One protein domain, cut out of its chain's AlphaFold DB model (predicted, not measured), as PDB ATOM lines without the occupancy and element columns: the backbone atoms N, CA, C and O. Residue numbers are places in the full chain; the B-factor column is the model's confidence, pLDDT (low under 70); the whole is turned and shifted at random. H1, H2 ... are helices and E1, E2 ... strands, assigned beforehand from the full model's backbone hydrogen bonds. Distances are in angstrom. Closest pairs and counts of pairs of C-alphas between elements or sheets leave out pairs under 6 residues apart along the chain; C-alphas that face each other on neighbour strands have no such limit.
ATOM      1  N   ASP A  86       4.207  53.440 -85.632       70.56
ATOM      2  CA  ASP A  86       3.804  52.383 -86.551       70.56
ATOM      3  C   ASP A  86       2.291  52.132 -86.523       70.56
ATOM      4  O   ASP A  86       1.674  51.986 -87.576       70.56
ATOM      5  N   LYS A  87       1.662  52.179 -85.342       75.88
ATOM      6  CA  LYS A  87       0.202  52.059 -85.198       75.88
ATOM      7  C   LYS A  87      -0.518  53.291 -85.724       75.88
ATOM      8  O   LYS A  87      -1.585  53.162 -86.314       75.88
ATOM      9  N   LEU A  88       0.061  54.479 -85.542       80.81
ATOM     10  CA  LEU A  88      -0.492  55.708 -86.108       80.81
ATOM     11  C   LEU A  88      -0.444  55.676 -87.639       80.81
ATOM     12  O   LEU A  88      -1.435  55.992 -88.298       80.81
ATOM     13  N   TYR A  89       0.690  55.261 -88.209       79.25
ATOM     14  CA  TYR A  89       0.819  55.074 -89.651       79.25
ATOM     15  C   TYR A  89      -0.150  54.012 -90.170       79.25
ATOM     16  O   TYR A  89      -0.772  54.226 -91.208       79.25
ATOM     17  N   GLU A  90      -0.320  52.903 -89.451       81.25
ATOM     18  CA  GLU A  90      -1.276  51.853 -89.805       81.25
ATOM     19  C   GLU A  90      -2.720  52.369 -89.795       81.25
ATOM     20  O   GLU A  90      -3.459  52.137 -90.753       81.25
ATOM     21  N   GLU A  91      -3.127  53.113 -88.765       84.31
ATOM     22  CA  GLU A  91      -4.465  53.704 -88.688       84.31
ATOM     23  C   GLU A  91      -4.702  54.740 -89.789       84.31
ATOM     24  O   GLU A  91      -5.764  54.735 -90.416       84.31
ATOM     25  N   LEU A  92      -3.709  55.579 -90.089       87.31
ATOM     26  CA  LEU A  92      -3.806  56.576 -91.151       87.31
ATOM     27  C   LEU A  92      -3.886  55.924 -92.537       87.31
ATOM     28  O   LEU A  92      -4.725  56.308 -93.355       87.31
ATOM     29  N   LEU A  93      -3.076  54.892 -92.786       87.19
ATOM     30  CA  LEU A  93      -3.160  54.078 -93.998       87.19
ATOM     31  C   LEU A  93      -4.518  53.390 -94.104       87.19
ATOM     32  O   LEU A  93      -5.136  53.413 -95.166       87.19
ATOM     33  N   ARG A  94      -5.027  52.825 -93.006       85.69
ATOM     34  CA  ARG A  94      -6.344  52.187 -92.967       85.69
ATOM     35  C   ARG A  94      -7.460  53.176 -93.267       85.69
ATOM     36  O   ARG A  94      -8.337  52.853 -94.064       85.69
ATOM     37  N   ALA A  95      -7.417  54.369 -92.686       88.25
ATOM     38  CA  ALA A  95      -8.398  55.418 -92.931       88.25
ATOM     39  C   ALA A  95      -8.360  55.896 -94.390       88.25
ATOM     40  O   ALA A  95      -9.410  56.007 -95.029       88.25
ATOM     41  N   HIS A  96      -7.161  56.111 -94.939       89.62
ATOM     42  CA  HIS A  96      -6.984  56.527 -96.327       89.62
ATOM     43  C   HIS A  96      -7.455  55.444 -97.306       89.62
ATOM     44  O   HIS A  96      -8.299  55.711 -98.156       89.62
ATOM     45  N   CYS A  97      -6.992  54.201 -97.151       87.75
ATOM     46  CA  CYS A  97      -7.402  53.075 -97.990       87.75
ATOM     47  C   CYS A  97      -8.910  52.799 -97.908       87.75
ATOM     48  O   CYS A  97      -9.531  52.525 -98.934       87.75
ATOM     49  N   SER A  98      -9.501  52.899 -96.715       89.12
ATOM     50  CA  SER A  98     -10.945  52.744 -96.511       89.12
ATOM     51  C   SER A  98     -11.737  53.825 -97.239       89.12
ATOM     52  O   SER A  98     -12.639  53.510 -98.015       89.12
ATOM     53  N   SER A  99     -11.353  55.091 -97.065       90.44
ATOM     54  CA  SER A  99     -12.015  56.227 -97.718       90.44
ATOM     55  C   SER A  99     -11.902  56.135 -99.238       90.44
ATOM     56  O   SER A  99     -12.893  56.259 -99.950       90.44
ATOM     57  N   THR A 100     -10.705  55.836 -99.739       90.81
ATOM     58  CA  THR A 100     -10.444  55.665-101.169       90.81
ATOM     59  C   THR A 100     -11.288  54.542-101.769       90.81
ATOM     60  O   THR A 100     -11.959  54.754-102.778       90.81
ATOM     61  N   ALA A 101     -11.318  53.360-101.142       90.06
ATOM     62  CA  ALA A 101     -12.134  52.240-101.609       90.06
ATOM     63  C   ALA A 101     -13.636  52.559-101.558       90.06
ATOM     64  O   ALA A 101     -14.370  52.181-102.473       90.06
ATOM     65  N   TYR A 102     -14.081  53.285-100.531       91.44
ATOM     66  CA  TYR A 102     -15.467  53.709-100.390       91.44
ATOM     67  C   TYR A 102     -15.888  54.651-101.519       91.44
ATOM     68  O   TYR A 102     -16.838  54.332-102.226       91.44
ATOM     69  N   TYR A 103     -15.180  55.764-101.738       92.56
ATOM     70  CA  TYR A 103     -15.573  56.763-102.740       92.56
ATOM     71  C   TYR A 103     -15.423  56.266-104.182       92.56
ATOM     72  O   TYR A 103     -16.207  56.649-105.044       92.56
ATOM     73  N   LEU A 104     -14.455  55.387-104.454       91.00
ATOM     74  CA  LEU A 104     -14.280  54.806-105.789       91.00
ATOM     75  C   LEU A 104     -15.369  53.793-106.155       91.00
ATOM     76  O   LEU A 104     -15.693  53.658-107.331       91.00
ATOM     77  N   ASN A 105     -15.896  53.058-105.170       90.12
ATOM     78  CA  ASN A 105     -16.761  51.900-105.407       90.12
ATOM     79  C   ASN A 105     -18.154  52.039-104.771       90.12
ATOM     80  O   ASN A 105     -18.926  51.086-104.802       90.12
ATOM     81  N   SER A 106     -18.495  53.176-104.165       90.44
ATOM     82  CA  SER A 106     -19.831  53.416-103.608       90.44
ATOM     83  C   SER A 106     -20.493  54.573-104.322       90.44
ATOM     84  O   SER A 106     -19.919  55.656-104.423       90.44
ATOM     85  N   PHE A 107     -21.708  54.361-104.805       91.81
ATOM     86  CA  PHE A 107     -22.482  55.385-105.482       91.81
ATOM     87  C   PHE A 107     -23.962  55.017-105.507       91.81
ATOM     88  O   PHE A 107     -24.339  53.850-105.628       91.81
ATOM     89  N   ASP A 108     -24.788  56.051-105.407       89.12
ATOM     90  CA  ASP A 108     -26.213  56.008-105.687       89.12
ATOM     91  C   ASP A 108     -26.576  57.085-106.724       89.12
ATOM     92  O   ASP A 108     -25.711  57.780-107.276       89.12
ATOM     93  N   ARG A 109     -27.873  57.234-106.995       87.62
ATOM     94  CA  ARG A 109     -28.396  58.194-107.969       87.62
ATOM     95  C   ARG A 109     -27.967  59.648-107.713       87.62
ATOM     96  O   ARG A 109     -27.856  60.411-108.670       87.62
ATOM     97  N   LEU A 110     -27.752  60.038-106.458       89.00
ATOM     98  CA  LEU A 110     -27.479  61.418-106.049       89.00
ATOM     99  C   LEU A 110     -25.998  61.643-105.713       89.00
ATOM    100  O   LEU A 110     -25.472  62.723-105.960       89.00
ATOM    101  N   SER A 111     -25.315  60.623-105.201       87.19
ATOM    102  CA  SER A 111     -23.971  60.722-104.636       87.19
ATOM    103  C   SER A 111     -22.858  60.418-105.638       87.19
ATOM    104  O   SER A 111     -21.685  60.593-105.313       87.19
ATOM    105  N   TRP A 112     -23.170  59.918-106.841       86.00
ATOM    106  CA  TRP A 112     -22.139  59.423-107.762       86.00
ATOM    107  C   TRP A 112     -21.151  60.512-108.211       86.00
ATOM    108  O   TRP A 112     -19.954  60.246-108.293       86.00
ATOM    109  N   GLN A 113     -21.613  61.744-108.457       90.06
ATOM    110  CA  GLN A 113     -20.740  62.861-108.854       90.06
ATOM    111  C   GLN A 113     -19.884  63.360-107.687       90.06
ATOM    112  O   GLN A 113     -18.694  63.624-107.854       90.06
ATOM    113  N   GLU A 114     -20.487  63.457-106.503       92.25
ATOM    114  CA  GLU A 114     -19.815  63.876-105.274       92.25
ATOM    115  C   GLU A 114     -18.703  62.887-104.900       92.25
ATOM    116  O   GLU A 114     -17.550  63.273-104.704       92.25
ATOM    117  N   ASN A 115     -19.004  61.588-104.926       91.44
ATOM    118  CA  ASN A 115     -18.030  60.540-104.637       91.44
ATOM    119  C   ASN A 115     -16.899  60.495-105.677       91.44
ATOM    120  O   ASN A 115     -15.745  60.279-105.306       91.44
ATOM    121  N   GLN A 116     -17.179  60.775-106.956       91.19
ATOM    122  CA  GLN A 116     -16.129  60.919-107.970       91.19
ATOM    123  C   GLN A 116     -15.195  62.098-107.675       91.19
ATOM    124  O   GLN A 116     -13.978  61.960-107.821       91.19
ATOM    125  N   ALA A 117     -15.734  63.236-107.228       92.25
ATOM    126  CA  ALA A 117     -14.928  64.387-106.835       92.25
ATOM    127  C   ALA A 117     -14.045  64.069-105.614       92.25
ATOM    128  O   ALA A 117     -12.848  64.361-105.631       92.25
ATOM    129  N   HIS A 118     -14.593  63.395-104.597       92.88
ATOM    130  CA  HIS A 118     -13.821  62.940-103.436       92.88
ATOM    131  C   HIS A 118     -12.727  61.935-103.811       92.88
ATOM    132  O   HIS A 118     -11.592  62.052-103.353       92.88
ATOM    133  N   ALA A 119     -13.026  60.974-104.684       92.44
ATOM    134  CA  ALA A 119     -12.047  60.000-105.151       92.44
ATOM    135  C   ALA A 119     -10.902  60.651-105.951       92.44
ATOM    136  O   ALA A 119      -9.747  60.265-105.778       92.44
ATOM    137  N   LEU A 120     -11.194  61.670-106.768       92.44
ATOM    138  CA  LEU A 120     -10.182  62.444-107.502       92.44
ATOM    139  C   LEU A 120      -9.266  63.274-106.594       92.44
ATOM    140  O   LEU A 120      -8.164  63.626-107.009       92.44
ATOM    141  N   PHE A 121      -9.708  63.600-105.379       93.00
ATOM    142  CA  PHE A 121      -8.865  64.253-104.378       93.00
ATOM    143  C   PHE A 121      -7.935  63.261-103.667       93.00
ATOM    144  O   PHE A 121      -6.821  63.613-103.287       93.00
ATOM    145  N   LEU A 122      -8.386  62.017-103.485       90.12
ATOM    146  CA  LEU A 122      -7.648  60.989-102.748       90.12
ATOM    147  C   LEU A 122      -6.648  60.217-103.611       90.12
ATOM    148  O   LEU A 122      -5.645  59.735-103.089       90.12
ATOM    149  N   VAL A 123      -6.919  60.069-104.909       90.81
ATOM    150  CA  VAL A 123      -6.146  59.220-105.825       90.81
ATOM    151  C   VAL A 123      -5.732  59.999-107.065       90.81
ATOM    152  O   VAL A 123      -6.337  61.003-107.436       90.81
ATOM    153  N   SER A 124      -4.689  59.516-107.739       92.88
ATOM    154  CA  SER A 124      -4.282  60.045-109.031       92.88
ATOM    155  C   SER A 124      -5.453  60.044-110.032       92.88
ATOM    156  O   SER A 124      -6.243  59.098-110.131       92.88
ATOM    157  N   LYS A 125      -5.550  61.122-110.816       91.25
ATOM    158  CA  LYS A 125      -6.559  61.269-111.872       91.25
ATOM    159  C   LYS A 125      -6.607  60.083-112.854       91.25
ATOM    160  O   LYS A 125      -7.723  59.641-113.136       91.25
ATOM    161  N   PRO A 126      -5.486  59.562-113.401       92.56
ATOM    162  CA  PRO A 126      -5.555  58.443-114.342       92.56
ATOM    163  C   PRO A 126      -6.109  57.162-113.701       92.56
ATOM    164  O   PRO A 126      -6.957  56.514-114.312       92.56
ATOM    165  N   ASP A 127      -5.723  56.844-112.463       90.44
ATOM    166  CA  ASP A 127      -6.170  55.621-111.784       90.44
ATOM    167  C   ASP A 127      -7.664  55.684-111.430       90.44
ATOM    168  O   ASP A 127      -8.414  54.742-111.690       90.44
ATOM    169  N   ALA A 128      -8.127  56.826-110.908       91.81
ATOM    170  CA  ALA A 128      -9.544  57.038-110.612       91.81
ATOM    171  C   ALA A 128     -10.400  56.968-111.889       91.81
ATOM    172  O   ALA A 128     -11.431  56.295-111.924       91.81
ATOM    173  N   THR A 129      -9.938  57.598-112.976       91.56
ATOM    174  CA  THR A 129     -10.652  57.588-114.264       91.56
ATOM    175  C   THR A 129     -10.749  56.174-114.840       91.56
ATOM    176  O   THR A 129     -11.788  55.830-115.399       91.56
ATOM    177  N   ALA A 130      -9.724  55.330-114.680       92.25
ATOM    178  CA  ALA A 130      -9.774  53.936-115.125       92.25
ATOM    179  C   ALA A 130     -10.894  53.145-114.421       92.25
ATOM    180  O   ALA A 130     -11.635  52.403-115.069       92.25
ATOM    181  N   ILE A 131     -11.076  53.357-113.115       91.25
ATOM    182  CA  ILE A 131     -12.156  52.730-112.337       91.25
ATOM    183  C   ILE A 131     -13.523  53.274-112.769       91.25
ATOM    184  O   ILE A 131     -14.454  52.503-113.005       91.25
ATOM    185  N   PHE A 132     -13.653  54.589-112.962       92.06
ATOM    186  CA  PHE A 132     -14.906  55.181-113.442       92.06
ATOM    187  C   PHE A 132     -15.273  54.707-114.849       92.06
ATOM    188  O   PHE A 132     -16.447  54.470-115.134       92.06
ATOM    189  N   ALA A 133     -14.282  54.536-115.725       92.06
ATOM    190  CA  ALA A 133     -14.487  54.002-117.064       92.06
ATOM    191  C   ALA A 133     -15.009  52.561-117.017       92.06
ATOM    192  O   ALA A 133     -15.917  52.233-117.778       92.06
ATOM    193  N   LYS A 134     -14.515  51.737-116.083       93.06
ATOM    194  CA  LYS A 134     -15.022  50.376-115.862       93.06
ATOM    195  C   LYS A 134     -16.499  50.376-115.461       93.06
ATOM    196  O   LYS A 134     -17.308  49.761-116.142       93.06
ATOM    197  N   TYR A 135     -16.879  51.144-114.439       90.94
ATOM    198  CA  TYR A 135     -18.282  51.239-114.009       90.94
ATOM    199  C   TYR A 135     -19.217  51.825-115.075       90.94
ATOM    200  O   TYR A 135     -20.406  51.508-115.110       90.94
ATOM    201  N   ARG A 136     -18.693  52.669-115.969       89.56
ATOM    202  CA  ARG A 136     -19.434  53.160-117.136       89.56
ATOM    203  C   ARG A 136     -19.606  52.075-118.204       89.56
ATOM    204  O   ARG A 136     -20.687  51.983-118.775       89.56
ATOM    205  N   ALA A 137     -18.573  51.274-118.465       92.38
ATOM    206  CA  ALA A 137     -18.625  50.159-119.412       92.38
ATOM    207  C   ALA A 137     -19.585  49.053-118.944       92.38
ATOM    208  O   ALA A 137     -20.369  48.547-119.742       92.38
ATOM    209  N   ASP A 138     -19.596  48.770-117.641       90.75
ATOM    210  CA  ASP A 138     -20.467  47.771-117.007       90.75
ATOM    211  C   ASP A 138     -21.916  48.269-116.812       90.75
ATOM    212  O   ASP A 138     -22.723  47.586-116.194       90.75
ATOM    213  N   ARG A 139     -22.255  49.474-117.299       89.00
ATOM    214  CA  ARG A 139     -23.551  50.163-117.114       89.00
ATOM    215  C   ARG A 139     -24.000  50.368-115.661       89.00
ATOM    216  O   ARG A 139     -25.088  50.889-115.455       89.00
ATOM    217  N   ALA A 140     -23.148  50.128-114.667       88.19
ATOM    218  CA  ALA A 140     -23.483  50.278-113.249       88.19
ATOM    219  C   ALA A 140     -23.982  51.691-112.879       88.19
ATOM    220  O   ALA A 140     -24.920  51.839-112.100       88.19
ATOM    221  N   TYR A 141     -23.408  52.750-113.467       87.00
ATOM    222  CA  TYR A 141     -23.929  54.115-113.275       87.00
ATOM    223  C   TYR A 141     -25.310  54.323-113.910       87.00
ATOM    224  O   TYR A 141     -26.115  55.089-113.387       87.00
ATOM    225  N   GLY A 142     -25.571  53.657-115.039       87.75
ATOM    226  CA  GLY A 142     -26.879  53.657-115.689       87.75
ATOM    227  C   GLY A 142     -27.914  52.948-114.824       87.75
ATOM    228  O   GLY A 142     -28.964  53.516-114.564       87.75
ATOM    229  N   ASP A 143     -27.574  51.782-114.279       87.94
ATOM    230  CA  ASP A 143     -28.453  51.011-113.394       87.94
ATOM    231  C   ASP A 143     -28.742  51.761-112.083       87.94
ATOM    232  O   ASP A 143     -29.882  51.809-111.623       87.94
ATOM    233  N   ALA A 144     -27.746  52.437-111.504       87.44
ATOM    234  CA  ALA A 144     -27.952  53.290-110.331       87.44
ATOM    235  C   ALA A 144     -28.887  54.479-110.622       87.44
ATOM    236  O   ALA A 144     -29.682  54.879-109.769       87.44
ATOM    237  N   LEU A 145     -28.820  55.042-111.832       86.06
ATOM    238  CA  LEU A 145     -29.656  56.166-112.245       86.06
ATOM    239  C   LEU A 145     -31.075  55.718-112.614       86.06
ATOM    240  O   LEU A 145     -32.034  56.330-112.158       86.06
ATOM    241  N   GLU A 146     -31.219  54.677-113.428       86.25
ATOM    242  CA  GLU A 146     -32.487  54.240-114.026       86.25
ATOM    243  C   GLU A 146     -33.263  53.283-113.119       86.25
ATOM    244  O   GLU A 146     -34.471  53.447-112.952       86.25
ATOM    245  N   LEU A 147     -32.571  52.320-112.501       84.75
ATOM    246  CA  LEU A 147     -33.165  51.275-111.659       84.75
ATOM    247  C   LEU A 147     -33.065  51.594-110.163       84.75
ATOM    248  O   LEU A 147     -33.686  50.915-109.349       84.75
ATOM    249  N   GLY A 148     -32.300  52.625-109.792       82.75
ATOM    250  CA  GLY A 148     -32.086  52.999-108.395       82.75
ATOM    251  C   GLY A 148     -31.168  52.039-107.635       82.75
ATOM    252  O   GLY A 148     -31.216  52.022-106.408       82.75
ATOM    253  N   ALA A 149     -30.351  51.246-108.339       84.06
ATOM    254  CA  ALA A 149     -29.402  50.321-107.724       84.06
ATOM    255  C   ALA A 149     -28.389  51.068-106.839       84.06
ATOM    256  O   ALA A 149     -27.819  52.084-107.252       84.06
ATOM    257  N   VAL A 150     -28.145  50.563-105.628       87.88
ATOM    258  CA  VAL A 150     -27.235  51.208-104.676       87.88
ATOM    259  C   VAL A 150     -25.979  50.369-104.523       87.88
ATOM    260  O   VAL A 150     -25.991  49.259-103.989       87.88
ATOM    261  N   TYR A 151     -24.850  50.940-104.928       86.19
ATOM    262  CA  TYR A 151     -23.555  50.304-104.765       86.19
ATOM    263  C   TYR A 151     -22.903  50.822-103.489       86.19
ATOM    264  O   TYR A 151     -22.645  52.018-103.350       86.19
ATOM    265  N   ARG A 152     -22.641  49.924-102.533       86.81
ATOM    266  CA  ARG A 152     -21.876  50.250-101.325       86.81
ATOM    267  C   ARG A 152     -20.707  49.305-101.148       86.81
ATOM    268  O   ARG A 152     -20.861  48.086-101.059       86.81
ATOM    269  N   ASN A 153     -19.533  49.899-101.012       86.50
ATOM    270  CA  ASN A 153     -18.328  49.208-100.612       86.50
ATOM    271  C   ASN A 153     -18.149  49.332 -99.098       86.50
ATOM    272  O   ASN A 153     -18.218  50.426 -98.537       86.50
ATOM    273  N   LYS A 154     -17.915  48.203 -98.430       81.00
ATOM    274  CA  LYS A 154     -17.465  48.189 -97.037       81.00
ATOM    275  C   LYS A 154     -16.027  47.698 -97.003       81.00
ATOM    276  O   LYS A 154     -15.727  46.582 -97.429       81.00
ATOM    277  N   PHE A 155     -15.149  48.553 -96.495       78.69
ATOM    278  CA  PHE A 155     -13.763  48.205 -96.243       78.69
ATOM    279  C   PHE A 155     -13.688  47.241 -95.060       78.69
ATOM    280  O   PHE A 155     -14.167  47.555 -93.970       78.69
ATOM    281  N   GLU A 156     -13.085  46.074 -95.264       75.06
ATOM    282  CA  GLU A 156     -13.081  45.016 -94.256       75.06
ATOM    283  C   GLU A 156     -11.750  45.002 -93.495       75.06
ATOM    284  O   GLU A 156     -11.693  45.229 -92.282       75.06
ATOM    285  N   LYS A 157     -10.641  44.812 -94.215       71.69
ATOM    286  CA  LYS A 157      -9.287  44.843 -93.653       71.69
ATOM    287  C   LYS A 157      -8.223  45.003 -94.735       71.69
ATOM    288  O   LYS A 157      -8.418  44.616 -95.888       71.69
ATOM    289  N   ILE A 158      -7.059  45.510 -94.330       69.56
ATOM    290  CA  ILE A 158      -5.834  45.425 -95.134       69.56
ATOM    291  C   ILE A 158      -5.309  43.995 -95.002       69.56
ATOM    292  O   ILE A 158      -5.122  43.512 -93.887       69.56
ATOM    293  N   ILE A 159      -5.110  43.298 -96.122       66.38
ATOM    294  CA  ILE A 159      -4.605  41.914 -96.114       66.38
ATOM    295  C   ILE A 159      -3.087  41.917 -95.924       66.38
ATOM    296  O   ILE A 159      -2.548  41.101 -95.181       66.38
ATOM    297  N   SER A 160      -2.391  42.826 -96.605       52.75
ATOM    298  CA  SER A 160      -0.947  42.981 -96.476       52.75
ATOM    299  C   SER A 160      -0.488  44.359 -96.948       52.75
ATOM    300  O   SER A 160      -0.993  44.914 -97.929       52.75
ATOM    301  N   LEU A 161       0.492  44.904 -96.227       53.47
ATOM    302  CA  LEU A 161       1.177  46.153 -96.538       53.47
ATOM    303  C   LEU A 161       2.596  45.801 -96.982       53.47
ATOM    304  O   LEU A 161       3.448  45.437 -96.175       53.47
ATOM    305  N   ARG A 162       2.849  45.852 -98.291       44.16
ATOM    306  CA  ARG A 162       4.203  45.756 -98.845       44.16
ATOM    307  C   ARG A 162       4.608  47.156 -99.278       44.16
ATOM    308  O   ARG A 162       3.788  47.843 -99.873       44.16
ATOM    309  N   LEU A 163       5.864  47.548 -99.045       47.88
ATOM    310  CA  LEU A 163       6.463  48.878 -99.312       47.88
ATOM    311  C   LEU A 163       6.234  49.480-100.725       47.88
ATOM    312  O   LEU A 163       6.729  50.562-101.017       47.88
ATOM    313  N   ARG A 164       5.517  48.792-101.621       35.72
ATOM    314  CA  ARG A 164       5.199  49.224-102.986       35.72
ATOM    315  C   ARG A 164       3.761  48.917-103.442       35.72
ATOM    316  O   ARG A 164       3.388  49.323-104.537       35.72
ATOM    317  N   THR A 165       2.960  48.182-102.664       41.06
ATOM    318  CA  THR A 165       1.593  47.774-103.046       41.06
ATOM    319  C   THR A 165       0.796  47.387-101.797       41.06
ATOM    320  O   THR A 165       1.235  46.527-101.030       41.06
ATOM    321  N   ALA A 166      -0.368  48.010-101.596       44.19
ATOM    322  CA  ALA A 166      -1.319  47.635-100.554       44.19
ATOM    323  C   ALA A 166      -2.440  46.790-101.173       44.19
ATOM    324  O   ALA A 166      -3.102  47.237-102.110       44.19
ATOM    325  N   SER A 167      -2.653  45.580-100.653       45.31
ATOM    326  CA  SER A 167      -3.773  44.721-101.053       45.31
ATOM    327  C   SER A 167      -4.892  44.834-100.023       45.31
ATOM    328  O   SER A 167      -4.710  44.522 -98.841       45.31
ATOM    329  N   ILE A 168      -6.057  45.293-100.474       50.03
ATOM    330  CA  ILE A 168      -7.222  45.582 -99.636       50.03
ATOM    331  C   ILE A 168      -8.297  44.523 -99.893       50.03
ATOM    332  O   ILE A 168      -8.572  44.205-101.049       50.03
ATOM    333  N   MET A 169      -8.928  44.008 -98.832       38.66
ATOM    334  CA  MET A 169     -10.171  43.247 -98.959       38.66
ATOM    335  C   MET A 169     -11.355  44.187 -98.755       38.66
ATOM    336  O   MET A 169     -11.478  44.823 -97.702       38.66
ATOM    337  N   SER A 170     -12.224  44.272 -99.757       49.12
ATOM    338  CA  SER A 170     -13.465  45.032 -99.668       49.12
ATOM    339  C   SER A 170     -14.632  44.186-100.148       49.12
ATOM    340  O   SER A 170     -14.576  43.627-101.243       49.12
ATOM    341  N   SER A 171     -15.687  44.119 -99.347       46.38
ATOM    342  CA  SER A 171     -16.930  43.446 -99.711       46.38
ATOM    343  C   SER A 171     -17.835  44.422-100.463       46.38
ATOM    344  O   SER A 171     -18.121  45.517 -99.965       46.38
ATOM    345  N   PHE A 172     -18.279  44.024-101.652       43.47
ATOM    346  CA  PHE A 172     -19.206  44.778-102.491       43.47
ATOM    347  C   PHE A 172     -20.585  44.131-102.376       43.47
ATOM    348  O   PHE A 172     -20.770  42.993-102.804       43.47
ATOM    349  N   LEU A 173     -21.524  44.822-101.735       39.56
ATOM    350  CA  LEU A 173     -22.892  44.339-101.577       39.56
ATOM    351  C   LEU A 173     -23.799  45.178-102.484       39.56
ATOM    352  O   LEU A 173     -23.959  46.369-102.205       39.56
ATOM    353  N   PRO A 174     -24.359  44.598-103.561       35.56
ATOM    354  CA  PRO A 174     -25.468  45.217-104.270       35.56
ATOM    355  C   PRO A 174     -26.727  45.072-103.407       35.56
ATOM    356  O   PRO A 174     -27.072  43.955-103.014       35.56
ATOM    357  N   TYR A 175     -27.372  46.191-103.081       45.06
ATOM    358  CA  TYR A 175     -28.722  46.221-102.514       45.06
ATOM    359  C   TYR A 175     -29.671  46.879-103.510       45.06
ATOM    360  O   TYR A 175     -29.262  47.895-104.126       45.06
TER     361      TYR A 175
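Overview. This is residues 86 to 175 of the 175 residues of the protein "Transmembrane protein" of Bacteroides eggerthii (UniProt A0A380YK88). A long helix, H1, runs alongside a long strand hairpin, E1 and E2, while H2 and H3 pack near its later end and short H4 lies beyond. You have 90 residues with four named helices, then two antiparallel strands, mixed in class, compact with radius of gyration 13.8 A, spanning 45 by 27 by 19 A.

Along the chain. Find C-alpha 86 at (3.804, 52.383, -86.551); H1, residues 86 to 105, runs 27.9 A. H2 is residues 112 to 122, H3 125 to 137, H4 140 to 146. E1, residues 151 to 162, bends by 62 degrees at 159; E2, residues 165 to 174, ends at (-25.468, 45.217, -104.270).

Arrangement. H1, H2 and H3 form an up-and-down bundle, each running against the one before. H1 touches H2 with residues 96 to 104 alone, C-alphas 103 and 115 closest at 4.9 A. C-alphas 102 of H1 and 153 of E1 are closest, 5.3 A apart. In hairpin E1 and E2, N 154 and O 171 are within hydrogen-bond range, 3.1 A. In the four helices every O i to N i+4 pair is within range.

Size, cuts and confidence. The farthest C-alphas, 86 and 146, are 45.6 A apart. The printed part has no cut and no long link; pLDDT is under 70 at residues 158 to 175.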